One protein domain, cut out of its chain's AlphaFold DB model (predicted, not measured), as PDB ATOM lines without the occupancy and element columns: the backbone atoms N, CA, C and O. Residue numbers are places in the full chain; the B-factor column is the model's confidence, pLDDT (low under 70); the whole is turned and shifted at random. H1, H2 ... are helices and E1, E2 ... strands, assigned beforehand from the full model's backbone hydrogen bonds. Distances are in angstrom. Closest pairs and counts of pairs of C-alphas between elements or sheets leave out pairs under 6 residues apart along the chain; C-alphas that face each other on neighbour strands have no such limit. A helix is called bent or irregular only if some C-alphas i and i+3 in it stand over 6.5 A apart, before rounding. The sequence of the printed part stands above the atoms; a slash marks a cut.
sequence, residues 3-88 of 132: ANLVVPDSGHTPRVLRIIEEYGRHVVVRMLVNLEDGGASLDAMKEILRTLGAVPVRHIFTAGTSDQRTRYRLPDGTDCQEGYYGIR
ATOM      1  N   ALA A   3     -52.497  39.941  26.214       74.88
ATOM      2  CA  ALA A   3     -53.415  41.048  25.963       74.88
ATOM      3  C   ALA A   3     -53.114  41.672  24.597       74.88
ATOM      4  O   ALA A   3     -51.952  41.910  24.278       74.88
ATOM      5  N   ASN A   4     -54.150  41.933  23.800       80.19
ATOM      6  CA  ASN A   4     -54.019  42.616  22.514       80.19
ATOM      7  C   ASN A   4     -54.419  44.084  22.685       80.19
ATOM      8  O   ASN A   4     -55.512  44.369  23.171       80.19
ATOM      9  N   LEU A   5     -53.552  44.998  22.269       79.56
ATOM     10  CA  LEU A   5     -53.772  46.439  22.278       79.56
ATOM     11  C   LEU A   5     -53.698  46.949  20.846       79.56
ATOM     12  O   LEU A   5     -52.689  46.752  20.180       79.56
ATOM     13  N   VAL A   6     -54.743  47.616  20.373       80.62
ATOM     14  CA  VAL A   6     -54.700  48.337  19.094       80.62
ATOM     15  C   VAL A   6     -54.144  49.732  19.358       80.62
ATOM     16  O   VAL A   6     -54.562  50.373  20.324       80.62
ATOM     17  N   VAL A   7     -53.209  50.189  18.524       80.19
ATOM     18  CA  VAL A   7     -52.598  51.525  18.632       80.19
ATOM     19  C   VAL A   7     -52.946  52.327  17.380       80.19
ATOM     20  O   VAL A   7     -52.189  52.261  16.423       80.19
ATOM     21  N   PRO A   8     -54.083  53.038  17.323       75.12
ATOM     22  CA  PRO A   8     -54.515  53.723  16.101       75.12
ATOM     23  C   PRO A   8     -53.578  54.852  15.658       75.12
ATOM     24  O   PRO A   8     -53.350  55.036  14.473       75.12
ATOM     25  N   ASP A   9     -53.038  55.608  16.613       80.81
ATOM     26  CA  ASP A   9     -52.215  56.792  16.370       80.81
ATOM     27  C   ASP A   9     -51.408  57.159  17.629       80.81
ATOM     28  O   ASP A   9     -51.511  56.512  18.679       80.81
ATOM     29  N   SER A  10     -50.604  58.221  17.536       85.69
ATOM     30  CA  SER A  10     -49.736  58.695  18.622       85.69
ATOM     31  C   SER A  10     -50.499  59.222  19.841       85.69
ATOM     32  O   SER A  10     -49.962  59.202  20.950       85.69
ATOM     33  N   GLY A  11     -51.770  59.615  19.699       85.69
ATOM     34  CA  GLY A  11     -52.619  60.024  20.821       85.69
ATOM     35  C   GLY A  11     -52.851  58.896  21.832       85.69
ATOM     36  O   GLY A  11     -53.143  59.146  23.003       85.69
ATOM     37  N   HIS A  12     -52.653  57.644  21.412       86.06
ATOM     38  CA  HIS A  12     -52.816  56.460  22.247       86.06
ATOM     39  C   HIS A  12     -51.528  56.039  22.973       86.06
ATOM     40  O   HIS A  12     -51.600  55.249  23.923       86.06
ATOM     41  N   THR A  13     -50.371  56.595  22.598       86.75
ATOM     42  CA  THR A  13     -49.054  56.268  23.172       86.75
ATOM     43  C   THR A  13     -49.031  56.323  24.708       86.75
ATOM     44  O   THR A  13     -48.652  55.317  25.318       86.75
ATOM     45  N   PRO A  14     -49.502  57.395  25.385       85.69
ATOM     46  CA  PRO A  14     -49.427  57.477  26.848       85.69
ATOM     47  C   PRO A  14     -50.215  56.372  27.558       85.69
ATOM     48  O   PRO A  14     -49.814  55.878  28.613       85.69
ATOM     49  N   ARG A  15     -51.346  55.960  26.975       85.81
ATOM     50  CA  ARG A  15     -52.197  54.907  27.533       85.81
ATOM     51  C   ARG A  15     -51.550  53.534  27.382       85.81
ATOM     52  O   ARG A  15     -51.599  52.742  28.318       85.81
ATOM     53  N   VAL A  16     -50.948  53.257  26.226       86.12
ATOM     54  CA  VAL A  16     -50.264  51.983  25.967       86.12
ATOM     55  C   VAL A  16     -49.055  51.821  26.885       86.12
ATOM     56  O   VAL A  16     -48.894  50.758  27.481       86.12
ATOM     57  N   LEU A  17     -48.262  52.883  27.063       86.12
ATOM     58  CA  LEU A  17     -47.122  52.884  27.983       86.12
ATOM     59  C   LEU A  17     -47.549  52.531  29.411       86.12
ATOM     60  O   LEU A  17     -46.975  51.619  29.999       86.12
ATOM     61  N   ARG A  18     -48.613  53.166  29.922       85.38
ATOM     62  CA  ARG A  18     -49.149  52.874  31.262       85.38
ATOM     63  C   ARG A  18     -49.565  51.410  31.417       85.38
ATOM     64  O   ARG A  18     -49.259  50.791  32.426       85.38
ATOM     65  N   ILE A  19     -50.239  50.842  30.415       81.81
ATOM     66  CA  ILE A  19     -50.668  49.435  30.458       81.81
ATOM     67  C   ILE A  19     -49.458  48.491  30.474       81.81
ATOM     68  O   ILE A  19     -49.463  47.502  31.203       81.81
ATOM     69  N   ILE A  20     -48.430  48.772  29.671       82.94
ATOM     70  CA  ILE A  20     -47.214  47.949  29.630       82.94
ATOM     71  C   ILE A  20     -46.458  48.042  30.958       82.94
ATOM     72  O   ILE A  20     -46.011  47.016  31.461       82.94
ATOM     73  N   GLU A  21     -46.357  49.232  31.544       84.56
ATOM     74  CA  GLU A  21     -45.721  49.440  32.845       84.56
ATOM     75  C   GLU A  21     -46.459  48.700  33.972       84.56
ATOM     76  O   GLU A  21     -45.840  47.988  34.760       84.56
ATOM     77  N   GLU A  22     -47.787  48.813  34.020       83.56
ATOM     78  CA  GLU A  22     -48.606  48.261  35.103       83.56
ATOM     79  C   GLU A  22     -48.793  46.738  34.989       83.56
ATOM     80  O   GLU A  22     -48.771  46.026  35.993       83.56
ATOM     81  N   TYR A  23     -48.946  46.212  33.769       81.62
ATOM     82  CA  TYR A  23     -49.339  44.815  33.548       81.62
ATOM     83  C   TYR A  23     -48.304  43.975  32.794       81.62
ATOM     84  O   TYR A  23     -48.413  42.746  32.798       81.62
ATOM     85  N   GLY A  24     -47.292  44.579  32.166       77.56
ATOM     86  CA  GLY A  24     -46.363  43.886  31.262       77.56
ATOM     87  C   GLY A  24     -45.620  42.716  31.904       77.56
ATOM     88  O   GLY A  24     -45.336  41.723  31.240       77.56
ATOM     89  N   ARG A  25     -45.385  42.765  33.220       82.69
ATOM     90  CA  ARG A  25     -44.745  41.668  33.970       82.69
ATOM     91  C   ARG A  25     -45.621  40.429  34.131       82.69
ATOM     92  O   ARG A  25     -45.110  39.333  34.345       82.69
ATOM     93  N   HIS A  26     -46.936  40.595  34.041       78.50
ATOM     94  CA  HIS A  26     -47.913  39.533  34.278       78.50
ATOM     95  C   HIS A  26     -48.553  39.027  32.983       78.50
ATOM     96  O   HIS A  26     -49.013  37.881  32.919       78.50
ATOM     97  N   VAL A  27     -48.582  39.859  31.938       78.31
ATOM     98  CA  VAL A  27     -49.175  39.514  30.646       78.31
ATOM     99  C   VAL A  27     -48.262  39.877  29.489       78.31
ATOM    100  O   VAL A  27     -47.654  40.939  29.442       78.31
ATOM    101  N   VAL A  28     -48.238  39.005  28.483       77.19
ATOM    102  CA  VAL A  28     -47.576  39.317  27.218       77.19
ATOM    103  C   VAL A  28     -48.455  40.302  26.456       77.19
ATOM    104  O   VAL A  28     -49.530  39.931  25.974       77.19
ATOM    105  N   VAL A  29     -47.994  41.542  26.339       80.25
ATOM    106  CA  VAL A  29     -48.689  42.583  25.577       80.25
ATOM    107  C   VAL A  29     -48.344  42.451  24.096       80.25
ATOM    108  O   VAL A  29     -47.175  42.477  23.708       80.25
ATOM    109  N   ARG A  30     -49.379  42.309  23.267       83.88
ATOM    110  CA  ARG A  30     -49.313  42.421  21.810       83.88
ATOM    111  C   ARG A  30     -49.870  43.757  21.379       83.88
ATOM    112  O   ARG A  30     -51.055  44.007  21.571       83.88
ATOM    113  N   MET A  31     -49.033  44.580  20.772       81.62
ATOM    114  CA  MET A  31     -49.478  45.801  20.122       81.62
ATOM    115  C   MET A  31     -49.802  45.492  18.664       81.62
ATOM    116  O   MET A  31     -49.037  44.804  17.992       81.62
ATOM    117  N   LEU A  32     -50.948  45.973  18.207       80.62
ATOM    118  CA  LEU A  32     -51.514  45.704  16.900       80.62
ATOM    119  C   LEU A  32     -51.514  46.980  16.058       80.62
ATOM    120  O   LEU A  32     -52.124  47.975  16.460       80.62
ATOM    121  N   VAL A  33     -50.834  46.925  14.908       67.94
ATOM    122  CA  VAL A  33     -50.780  48.021  13.926       67.94
ATOM    123  C   VAL A  33     -52.000  47.980  13.003       67.94
ATOM    124  O   VAL A  33     -52.356  46.888  12.555       67.94
ATOM    125  N   ASN A  34     -52.585  49.138  12.679       67.44
ATOM    126  CA  ASN A  34     -53.488  49.313  11.537       67.44
ATOM    127  C   ASN A  34     -52.681  49.686  10.280       67.44
ATOM    128  O   ASN A  34     -51.830  50.564  10.332       67.44
ATOM    129  N   LEU A  35     -52.939  49.028   9.150       66.75
ATOM    130  CA  LEU A  35     -52.214  49.274   7.895       66.75
ATOM    131  C   LEU A  35     -52.909  50.273   6.963       66.75
ATOM    132  O   LEU A  35     -52.291  50.740   6.008       66.75
ATOM    133  N   GLU A  36     -54.177  50.597   7.214       62.69
ATOM    134  CA  GLU A  36     -54.986  51.464   6.344       62.69
ATOM    135  C   GLU A  36     -54.859  52.959   6.682       62.69
ATOM    136  O   GLU A  36     -55.387  53.807   5.971       62.69
ATOM    137  N   ASP A  37     -54.143  53.310   7.749       64.06
ATOM    138  CA  ASP A  37     -54.072  54.675   8.288       64.06
ATOM    139  C   ASP A  37     -52.904  55.519   7.750       64.06
ATOM    140  O   ASP A  37     -52.527  56.535   8.338       64.06
ATOM    141  N   GLY A  38     -52.291  55.088   6.647       68.62
ATOM    142  CA  GLY A  38     -51.145  55.779   6.057       68.62
ATOM    143  C   GLY A  38     -49.861  55.701   6.892       68.62
ATOM    144  O   GLY A  38     -48.919  56.437   6.604       68.62
ATOM    145  N   GLY A  39     -49.793  54.815   7.892       72.88
ATOM    146  CA  GLY A  39     -48.606  54.577   8.715       72.88
ATOM    147  C   GLY A  39     -48.643  55.235  10.095       72.88
ATOM    148  O   GLY A  39     -47.690  55.064  10.856       72.88
ATOM    149  N   ALA A  40     -49.725  55.933  10.451       73.75
ATOM    150  CA  ALA A  40     -49.861  56.608  11.742       73.75
ATOM    151  C   ALA A  40     -49.750  55.631  12.928       73.75
ATOM    152  O   ALA A  40     -48.999  55.884  13.875       73.75
ATOM    153  N   SER A  41     -50.421  54.480  12.853       75.31
ATOM    154  CA  SER A  41     -50.342  53.416  13.856       75.31
ATOM    155  C   SER A  41     -48.937  52.826  13.964       75.31
ATOM    156  O   SER A  41     -48.434  52.586  15.067       75.31
ATOM    157  N   LEU A  42     -48.268  52.625  12.825       78.69
ATOM    158  CA  LEU A  42     -46.915  52.076  12.797       78.69
ATOM    159  C   LEU A  42     -45.909  53.044  13.431       78.69
ATOM    160  O   LEU A  42     -45.025  52.623  14.179       78.69
ATOM    161  N   ASP A  43     -46.035  54.337  13.150       78.75
ATOM    162  CA  ASP A  43     -45.159  55.354  13.721       78.75
ATOM    163  C   ASP A  43     -45.400  55.535  15.224       78.75
ATOM    164  O   ASP A  43     -44.429  55.603  15.985       78.75
ATOM    165  N   ALA A  44     -46.658  55.477  15.672       83.00
ATOM    166  CA  ALA A  44     -47.009  55.451  17.092       83.00
ATOM    167  C   ALA A  44     -46.412  54.229  17.808       83.00
ATOM    168  O   ALA A  44     -45.823  54.343  18.884       83.00
ATOM    169  N   MET A  45     -46.474  53.051  17.186       83.81
ATOM    170  CA  MET A  45     -45.846  51.850  17.732       83.81
ATOM    171  C   MET A  45     -44.324  51.987  17.835       83.81
ATOM    172  O   MET A  45     -43.737  51.638  18.861       83.81
ATOM    173  N   LYS A  46     -43.668  52.519  16.798       82.31
ATOM    174  CA  LYS A  46     -42.221  52.780  16.824       82.31
ATOM    175  C   LYS A  46     -41.845  53.805  17.888       82.31
ATOM    176  O   LYS A  46     -40.748  53.734  18.437       82.31
ATOM    177  N   GLU A  47     -42.703  54.782  18.154       87.81
ATOM    178  CA  GLU A  47     -42.532  55.719  19.261       87.81
ATOM    179  C   GLU A  47     -42.596  54.992  20.607       87.81
ATOM    180  O   GLU A  47     -41.641  55.081  21.373       87.81
ATOM    181  N   ILE A  48     -43.635  54.189  20.851       87.69
ATOM    182  CA  ILE A  48     -43.778  53.389  22.079       87.69
ATOM    183  C   ILE A  48     -42.550  52.499  22.309       87.69
ATOM    184  O   ILE A  48     -41.964  52.525  23.390       87.69
ATOM    185  N   LEU A  49     -42.123  51.740  21.293       86.75
ATOM    186  CA  LEU A  49     -40.963  50.846  21.396       86.75
ATOM    187  C   LEU A  49     -39.670  51.609  21.715       86.75
ATOM    188  O   LEU A  49     -38.879  51.146  22.536       86.75
ATOM    189  N   ARG A  50     -39.467  52.784  21.103       86.75
ATOM    190  CA  ARG A  50     -38.318  53.653  21.404       86.75
ATOM    191  C   ARG A  50     -38.368  54.174  22.836       86.75
ATOM    192  O   ARG A  50     -37.360  54.088  23.529       86.75
ATOM    193  N   THR A  51     -39.522  54.669  23.279       90.94
ATOM    194  CA  THR A  51     -39.721  55.191  24.638       90.94
ATOM    195  C   THR A  51     -39.466  54.121  25.695       90.94
ATOM    196  O   THR A  51     -38.863  54.395  26.726       90.94
ATOM    197  N   LEU A  52     -39.865  52.883  25.413       87.69
ATOM    198  CA  LEU A  52     -39.642  51.744  26.294       87.69
ATOM    199  C   LEU A  52     -38.206  51.192  26.260       87.69
ATOM    200  O   LEU A  52     -37.888  50.297  27.039       87.69
ATOM    201  N   GLY A  53     -37.347  51.660  25.347       87.00
ATOM    202  CA  GLY A  53     -36.021  51.073  25.133       87.00
ATOM    203  C   GLY A  53     -36.081  49.615  24.664       87.00
ATOM    204  O   GLY A  53     -35.192  48.824  24.974       87.00
ATOM    205  N   ALA A  54     -37.152  49.237  23.962       87.06
ATOM    206  CA  ALA A  54     -37.407  47.865  23.555       87.06
ATOM    207  C   ALA A  54     -36.456  47.436  22.424       87.06
ATOM    208  O   ALA A  54     -36.352  48.107  21.395       87.06
ATOM    209  N   VAL A  55     -35.799  46.286  22.582       82.25
ATOM    210  CA  VAL A  55     -34.885  45.721  21.577       82.25
ATOM    211  C   VAL A  55     -35.508  44.500  20.899       82.25
ATOM    212  O   VAL A  55     -36.046  43.634  21.592       82.25
ATOM    213  N   PRO A  56     -35.479  44.390  19.559       78.06
ATOM    214  CA  PRO A  56     -36.008  43.215  18.876       78.06
ATOM    215  C   PRO A  56     -35.155  41.990  19.220       78.06
ATOM    216  O   PRO A  56     -33.929  42.042  19.158       78.06
ATOM    217  N   VAL A  57     -35.803  40.880  19.576       82.06
ATOM    218  CA  VAL A  57     -35.116  39.623  19.933       82.06
ATOM    219  C   VAL A  57     -35.464  38.464  19.013       82.06
ATOM    220  O   VAL A  57     -34.692  37.513  18.904       82.06
ATOM    221  N   ARG A  58     -36.636  38.495  18.368       72.69
ATOM    222  CA  ARG A  58     -37.056  37.426  17.461       72.69
ATOM    223  C   ARG A  58     -38.094  37.916  16.467       72.69
ATOM    224  O   ARG A  58     -39.124  38.446  16.872       72.69
ATOM    225  N   HIS A  59     -37.875  37.618  15.194       69.06
ATOM    226  CA  HIS A  59     -38.902  37.709  14.162       69.06
ATOM    227  C   HIS A  59     -39.547  36.333  13.967       69.06
ATOM    228  O   HIS A  59     -38.860  35.311  13.925       69.06
ATOM    229  N   ILE A  60     -40.875  36.301  13.917       64.31
ATOM    230  CA  ILE A  60     -41.681  35.089  13.789       64.31
ATOM    231  C   ILE A  60     -42.528  35.230  12.530       64.31
ATOM    232  O   ILE A  60     -43.305  36.177  12.400       64.31
ATOM    233  N   PHE A  61     -42.381  34.261  11.631       61.09
ATOM    234  CA  PHE A  61     -43.154  34.141  10.403       61.09
ATOM    235  C   PHE A  61     -43.879  32.800  10.432       61.09
ATOM    236  O   PHE A  61     -43.236  31.750  10.470       61.09
ATOM    237  N   THR A  62     -45.210  32.826  10.427       55.12
ATOM    238  CA  THR A  62     -46.012  31.599  10.406       55.12
ATOM    239  C   THR A  62     -46.432  31.296   8.970       55.12
ATOM    240  O   THR A  62     -47.370  31.900   8.446       55.12
ATOM    241  N   ALA A  63     -45.735  30.356   8.323       44.44
ATOM    242  CA  ALA A  63     -46.028  29.927   6.954       44.44
ATOM    243  C   ALA A  63     -47.499  29.497   6.780       44.44
ATOM    244  O   ALA A  63     -48.093  28.893   7.671       44.44
ATOM    245  N   GLY A  64     -48.091  29.822   5.626       44.72
ATOM    246  CA  GLY A  64     -49.501  29.528   5.330       44.72
ATOM    247  C   GLY A  64     -50.510  30.455   6.020       44.72
ATOM    248  O   GLY A  64     -51.708  30.349   5.773       44.72
ATOM    249  N   THR A  65     -50.039  31.402   6.833       51.72
ATOM    250  CA  THR A  65     -50.848  32.492   7.382       51.72
ATOM    251  C   THR A  65     -50.154  33.816   7.105       51.72
ATOM    252  O   THR A  65     -48.974  33.858   6.770       51.72
ATOM    253  N   SER A  66     -50.882  34.913   7.260       50.56
ATOM    254  CA  SER A  66     -50.292  36.244   7.167       50.56
ATOM    255  C   SER A  66     -49.913  36.808   8.545       50.56
ATOM    256  O   SER A  66     -49.887  38.019   8.765       50.56
ATOM    257  N   ASP A  67     -49.630  35.904   9.482       60.19
ATOM    258  CA  ASP A  67     -49.216  36.220  10.839       60.19
ATOM    259  C   ASP A  67     -47.695  36.424  10.885       60.19
ATOM    260  O   ASP A  67     -46.910  35.471  10.946       60.19
ATOM    261  N   GLN A  68     -47.292  37.693  10.834       62.97
ATOM    262  CA  GLN A  68     -45.923  38.143  11.070       62.97
ATOM    263  C   GLN A  68     -45.866  38.891  12.401       62.97
ATOM    264  O   GLN A  68     -46.701  39.757  12.671       62.97
ATOM    265  N   ARG A  69     -44.881  38.556  13.241       75.25
ATOM    266  CA  ARG A  69     -44.704  39.180  14.558       75.25
ATOM    267  C   ARG A  69     -43.238  39.401  14.884       75.25
ATOM    268  O   ARG A  69     -42.399  38.550  14.587       75.25
ATOM    269  N   THR A  70     -42.954  40.482  15.596       76.75
ATOM    270  CA  THR A  70     -41.638  40.718  16.197       76.75
ATOM    271  C   THR A  70     -41.784  40.692  17.713       76.75
ATOM    272  O   THR A  70     -42.607  41.408  18.279       76.75
ATOM    273  N   ARG A  71     -41.005  39.851  18.398       81.25
ATOM    274  CA  ARG A  71     -40.862  39.911  19.857       81.25
ATOM    275  C   ARG A  71     -39.755  40.900  20.197       81.25
ATOM    276  O   ARG A  71     -38.665  40.826  19.626       81.25
ATOM    277  N   TYR A  72     -40.030  41.747  21.176       82.19
ATOM    278  CA  TYR A  72     -39.095  42.691  21.756       82.19
ATOM    279  C   TYR A  72     -38.863  42.375  23.228       82.19
ATOM    280  O   TYR A  72     -39.765  41.886  23.911       82.19
ATOM    281  N   ARG A  73     -37.659  42.691  23.698       87.94
ATOM    282  CA  ARG A  73     -37.276  42.661  25.105       87.94
ATOM    283  C   ARG A  73     -37.122  44.080  25.625       87.94
ATOM    284  O   ARG A  73     -36.467  44.904  24.991       87.94
ATOM    285  N   LEU A  74     -37.717  44.338  26.776       87.75
ATOM    286  CA  LEU A  74     -37.629  45.589  27.513       87.75
ATOM    287  C   LEU A  74     -36.385  45.591  28.422       87.75
ATOM    288  O   LEU A  74     -35.888  44.515  28.773       87.75
ATOM    289  N   PRO A  75     -35.885  46.769  28.841       85.25
ATOM    290  CA  PRO A  75     -34.723  46.872  29.727       85.25
ATOM    291  C   PRO A  75     -34.884  46.135  31.061       85.25
ATOM    292  O   PRO A  75     -33.902  45.651  31.618       85.25
ATOM    293  N   ASP A  76     -36.116  46.010  31.561       82.81
ATOM    294  CA  ASP A  76     -36.428  45.307  32.809       82.81
ATOM    295  C   ASP A  76     -36.563  43.779  32.638       82.81
ATOM    296  O   ASP A  76     -36.909  43.076  33.588       82.81
ATOM    297  N   GLY A  77     -36.293  43.263  31.435       80.88
ATOM    298  CA  GLY A  77     -36.390  41.847  31.086       80.88
ATOM    299  C   GLY A  77     -37.784  41.397  30.643       80.88
ATOM    300  O   GLY A  77     -37.930  40.244  30.234       80.88
ATOM    301  N   THR A  78     -38.788  42.275  30.685       83.62
ATOM    302  CA  THR A  78     -40.149  41.971  30.230       83.62
ATOM    303  C   THR A  78     -40.207  41.854  28.702       83.62
ATOM    304  O   THR A  78     -39.484  42.540  27.982       83.62
ATOM    305  N   ASP A  79     -41.091  41.000  28.181       82.31
ATOM    306  CA  ASP A  79     -41.275  40.817  26.739       82.31
ATOM    307  C   ASP A  79     -42.569  41.481  26.242       82.31
ATOM    308  O   ASP A  79     -43.646  41.294  26.816       82.31
ATOM    309  N   CYS A  80     -42.496  42.160  25.097       80.19
ATOM    310  CA  CYS A  80     -43.667  42.611  24.341       80.19
ATOM    311  C   CYS A  80     -43.598  42.134  22.884       80.19
ATOM    312  O   CYS A  80     -42.569  41.651  22.404       80.19
ATOM    313  N   GLN A  81     -44.728  42.169  22.183       80.19
ATOM    314  CA  GLN A  81     -44.821  41.719  20.796       80.19
ATOM    315  C   GLN A  81     -45.484  42.780  19.927       80.19
ATOM    316  O   GLN A  81     -46.542  43.301  20.265       80.19
ATOM    317  N   GLU A  82     -44.884  43.039  18.776       74.88
ATOM    318  CA  GLU A  82     -45.551  43.657  17.638       74.88
ATOM    319  C   GLU A  82     -46.313  42.572  16.876       74.88
ATOM    320  O   GLU A  82     -45.772  41.503  16.570       74.88
ATOM    321  N   GLY A  83     -47.567  42.865  16.562       60.41
ATOM    322  CA  GLY A  83     -48.359  42.155  15.578       60.41
ATOM    323  C   GLY A  83     -49.066  43.147  14.665       60.41
ATOM    324  O   GLY A  83     -49.249  44.315  14.999       60.41
ATOM    325  N   TYR A  84     -49.494  42.673  13.509       57.31
ATOM    326  CA  TYR A  84     -50.289  43.464  12.579       57.31
ATOM    327  C   TYR A  84     -51.740  42.999  12.681       57.31
ATOM    328  O   TYR A  84     -52.016  41.802  12.564       57.31
ATOM    329  N   TYR A  85     -52.669  43.922  12.930       45.19
ATOM    330  CA  TYR A  85     -54.089  43.641  12.752       45.19
ATOM    331  C   TYR A  85     -54.472  44.107  11.355       45.19
ATOM    332  O   TYR A  85     -54.222  45.246  10.984       45.19
ATOM    333  N   GLY A  86     -55.038  43.204  10.559       37.03
ATOM    334  CA  GLY A  86     -55.370  43.522   9.171       37.03
ATOM    335  C   GLY A  86     -54.303  43.130   8.151       37.03
ATOM    336  O   GLY A  86     -54.183  43.784   7.125       37.03
ATOM    337  N   ILE A  87     -53.597  42.013   8.355       37.50
ATOM    338  CA  ILE A  87     -53.161  41.224   7.199       37.50
ATOM    339  C   ILE A  87     -53.963  39.919   7.169       37.50
ATOM    340  O   ILE A  87     -53.522  38.858   7.577       37.50
ATOM    341  N   ARG A  88     -55.195  39.982   6.668       39.56
ATOM    342  CA  ARG A  88     -55.366  39.358   5.358       39.56
ATOM    343  C   ARG A  88     -54.824  40.408   4.409       39.56
ATOM    344  O   ARG A  88     -55.171  41.568   4.579       39.56
TER     345      ARG A  88
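This is residues 3 to 88 of the 132 residues of an uncharacterized protein of Actinobacteria bacterium OK074 (UniProt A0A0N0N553). One strongly twisted sheet of five strands has two helices over one face, covering mainly its E1, E2 and E5 side, and its other face is bare. The strand order is E1 E2 E5 E4 E3, mixed. The printed part has 86 residues, with E1 H1 E2 H2 E3 E4 E5 along it, a mixed class in two layers. It is compact, with a radius of gyration of the C-alphas of 12.3 A and spans of 34 by 28 by 19 A.

Start at edge strand E1, residues 3 to 6, parallel to its neighbour E2, residues 28 to 34; N 5 and O 30 are 2.8 A apart. H1, residues 10 to 23, completes a strand-helix-strand unit, a helix between parallel neighbours, with a right-handed crossover. It runs along E2, over it, at a height over the sheet of 9.7 A; the closest C-alphas, Ile 20 and Val 29, are 6.9 A apart. H2, residues 40 to 51, on the same face, touches H1 at a steep tilt of 45 degrees, C-alphas Ser 10 and Ala 44 coming closest at 4.5 A. E3, residues 55 to 61, E4, residues 68 to 73, and E5, residues 79 to 85, form a meander, two successive hairpins; see N 57 and O 71, 2.9 A, and N 72 and O 80, 2.8 A. E5 is parallel to E2, with N 31 and O 81 2.8 A apart. E2, H2 and E3 form a split unit, E5 and E4 between its strands, also right-handed. Every O i to N i+4 pair is within hydrogen-bond range in H2, and 8 of 10 in H1, which is irregular: C-alphas 11 and 14 are 7.3 A apart.

Find C-alpha 3 at (-53.415, 41.048, 25.963), where E1 begins. H1 runs 20.4 A from C-alpha 10 at (-49.736, 58.695, 18.622), E2 19.5 A, H2 16.5 A, E3 18.1 A and E4 17.1 A; E5, 19.2 A, ends at C-alpha 85, (-54.089, 43.641, 12.752).

The C-alphas farthest apart, Pro 14 and Gly 64, are 35.3 A apart. The printed part has no cut and no long link. Look for pLDDT under 70 at residues 33 to 38, 59 to 68 and 83 to 88.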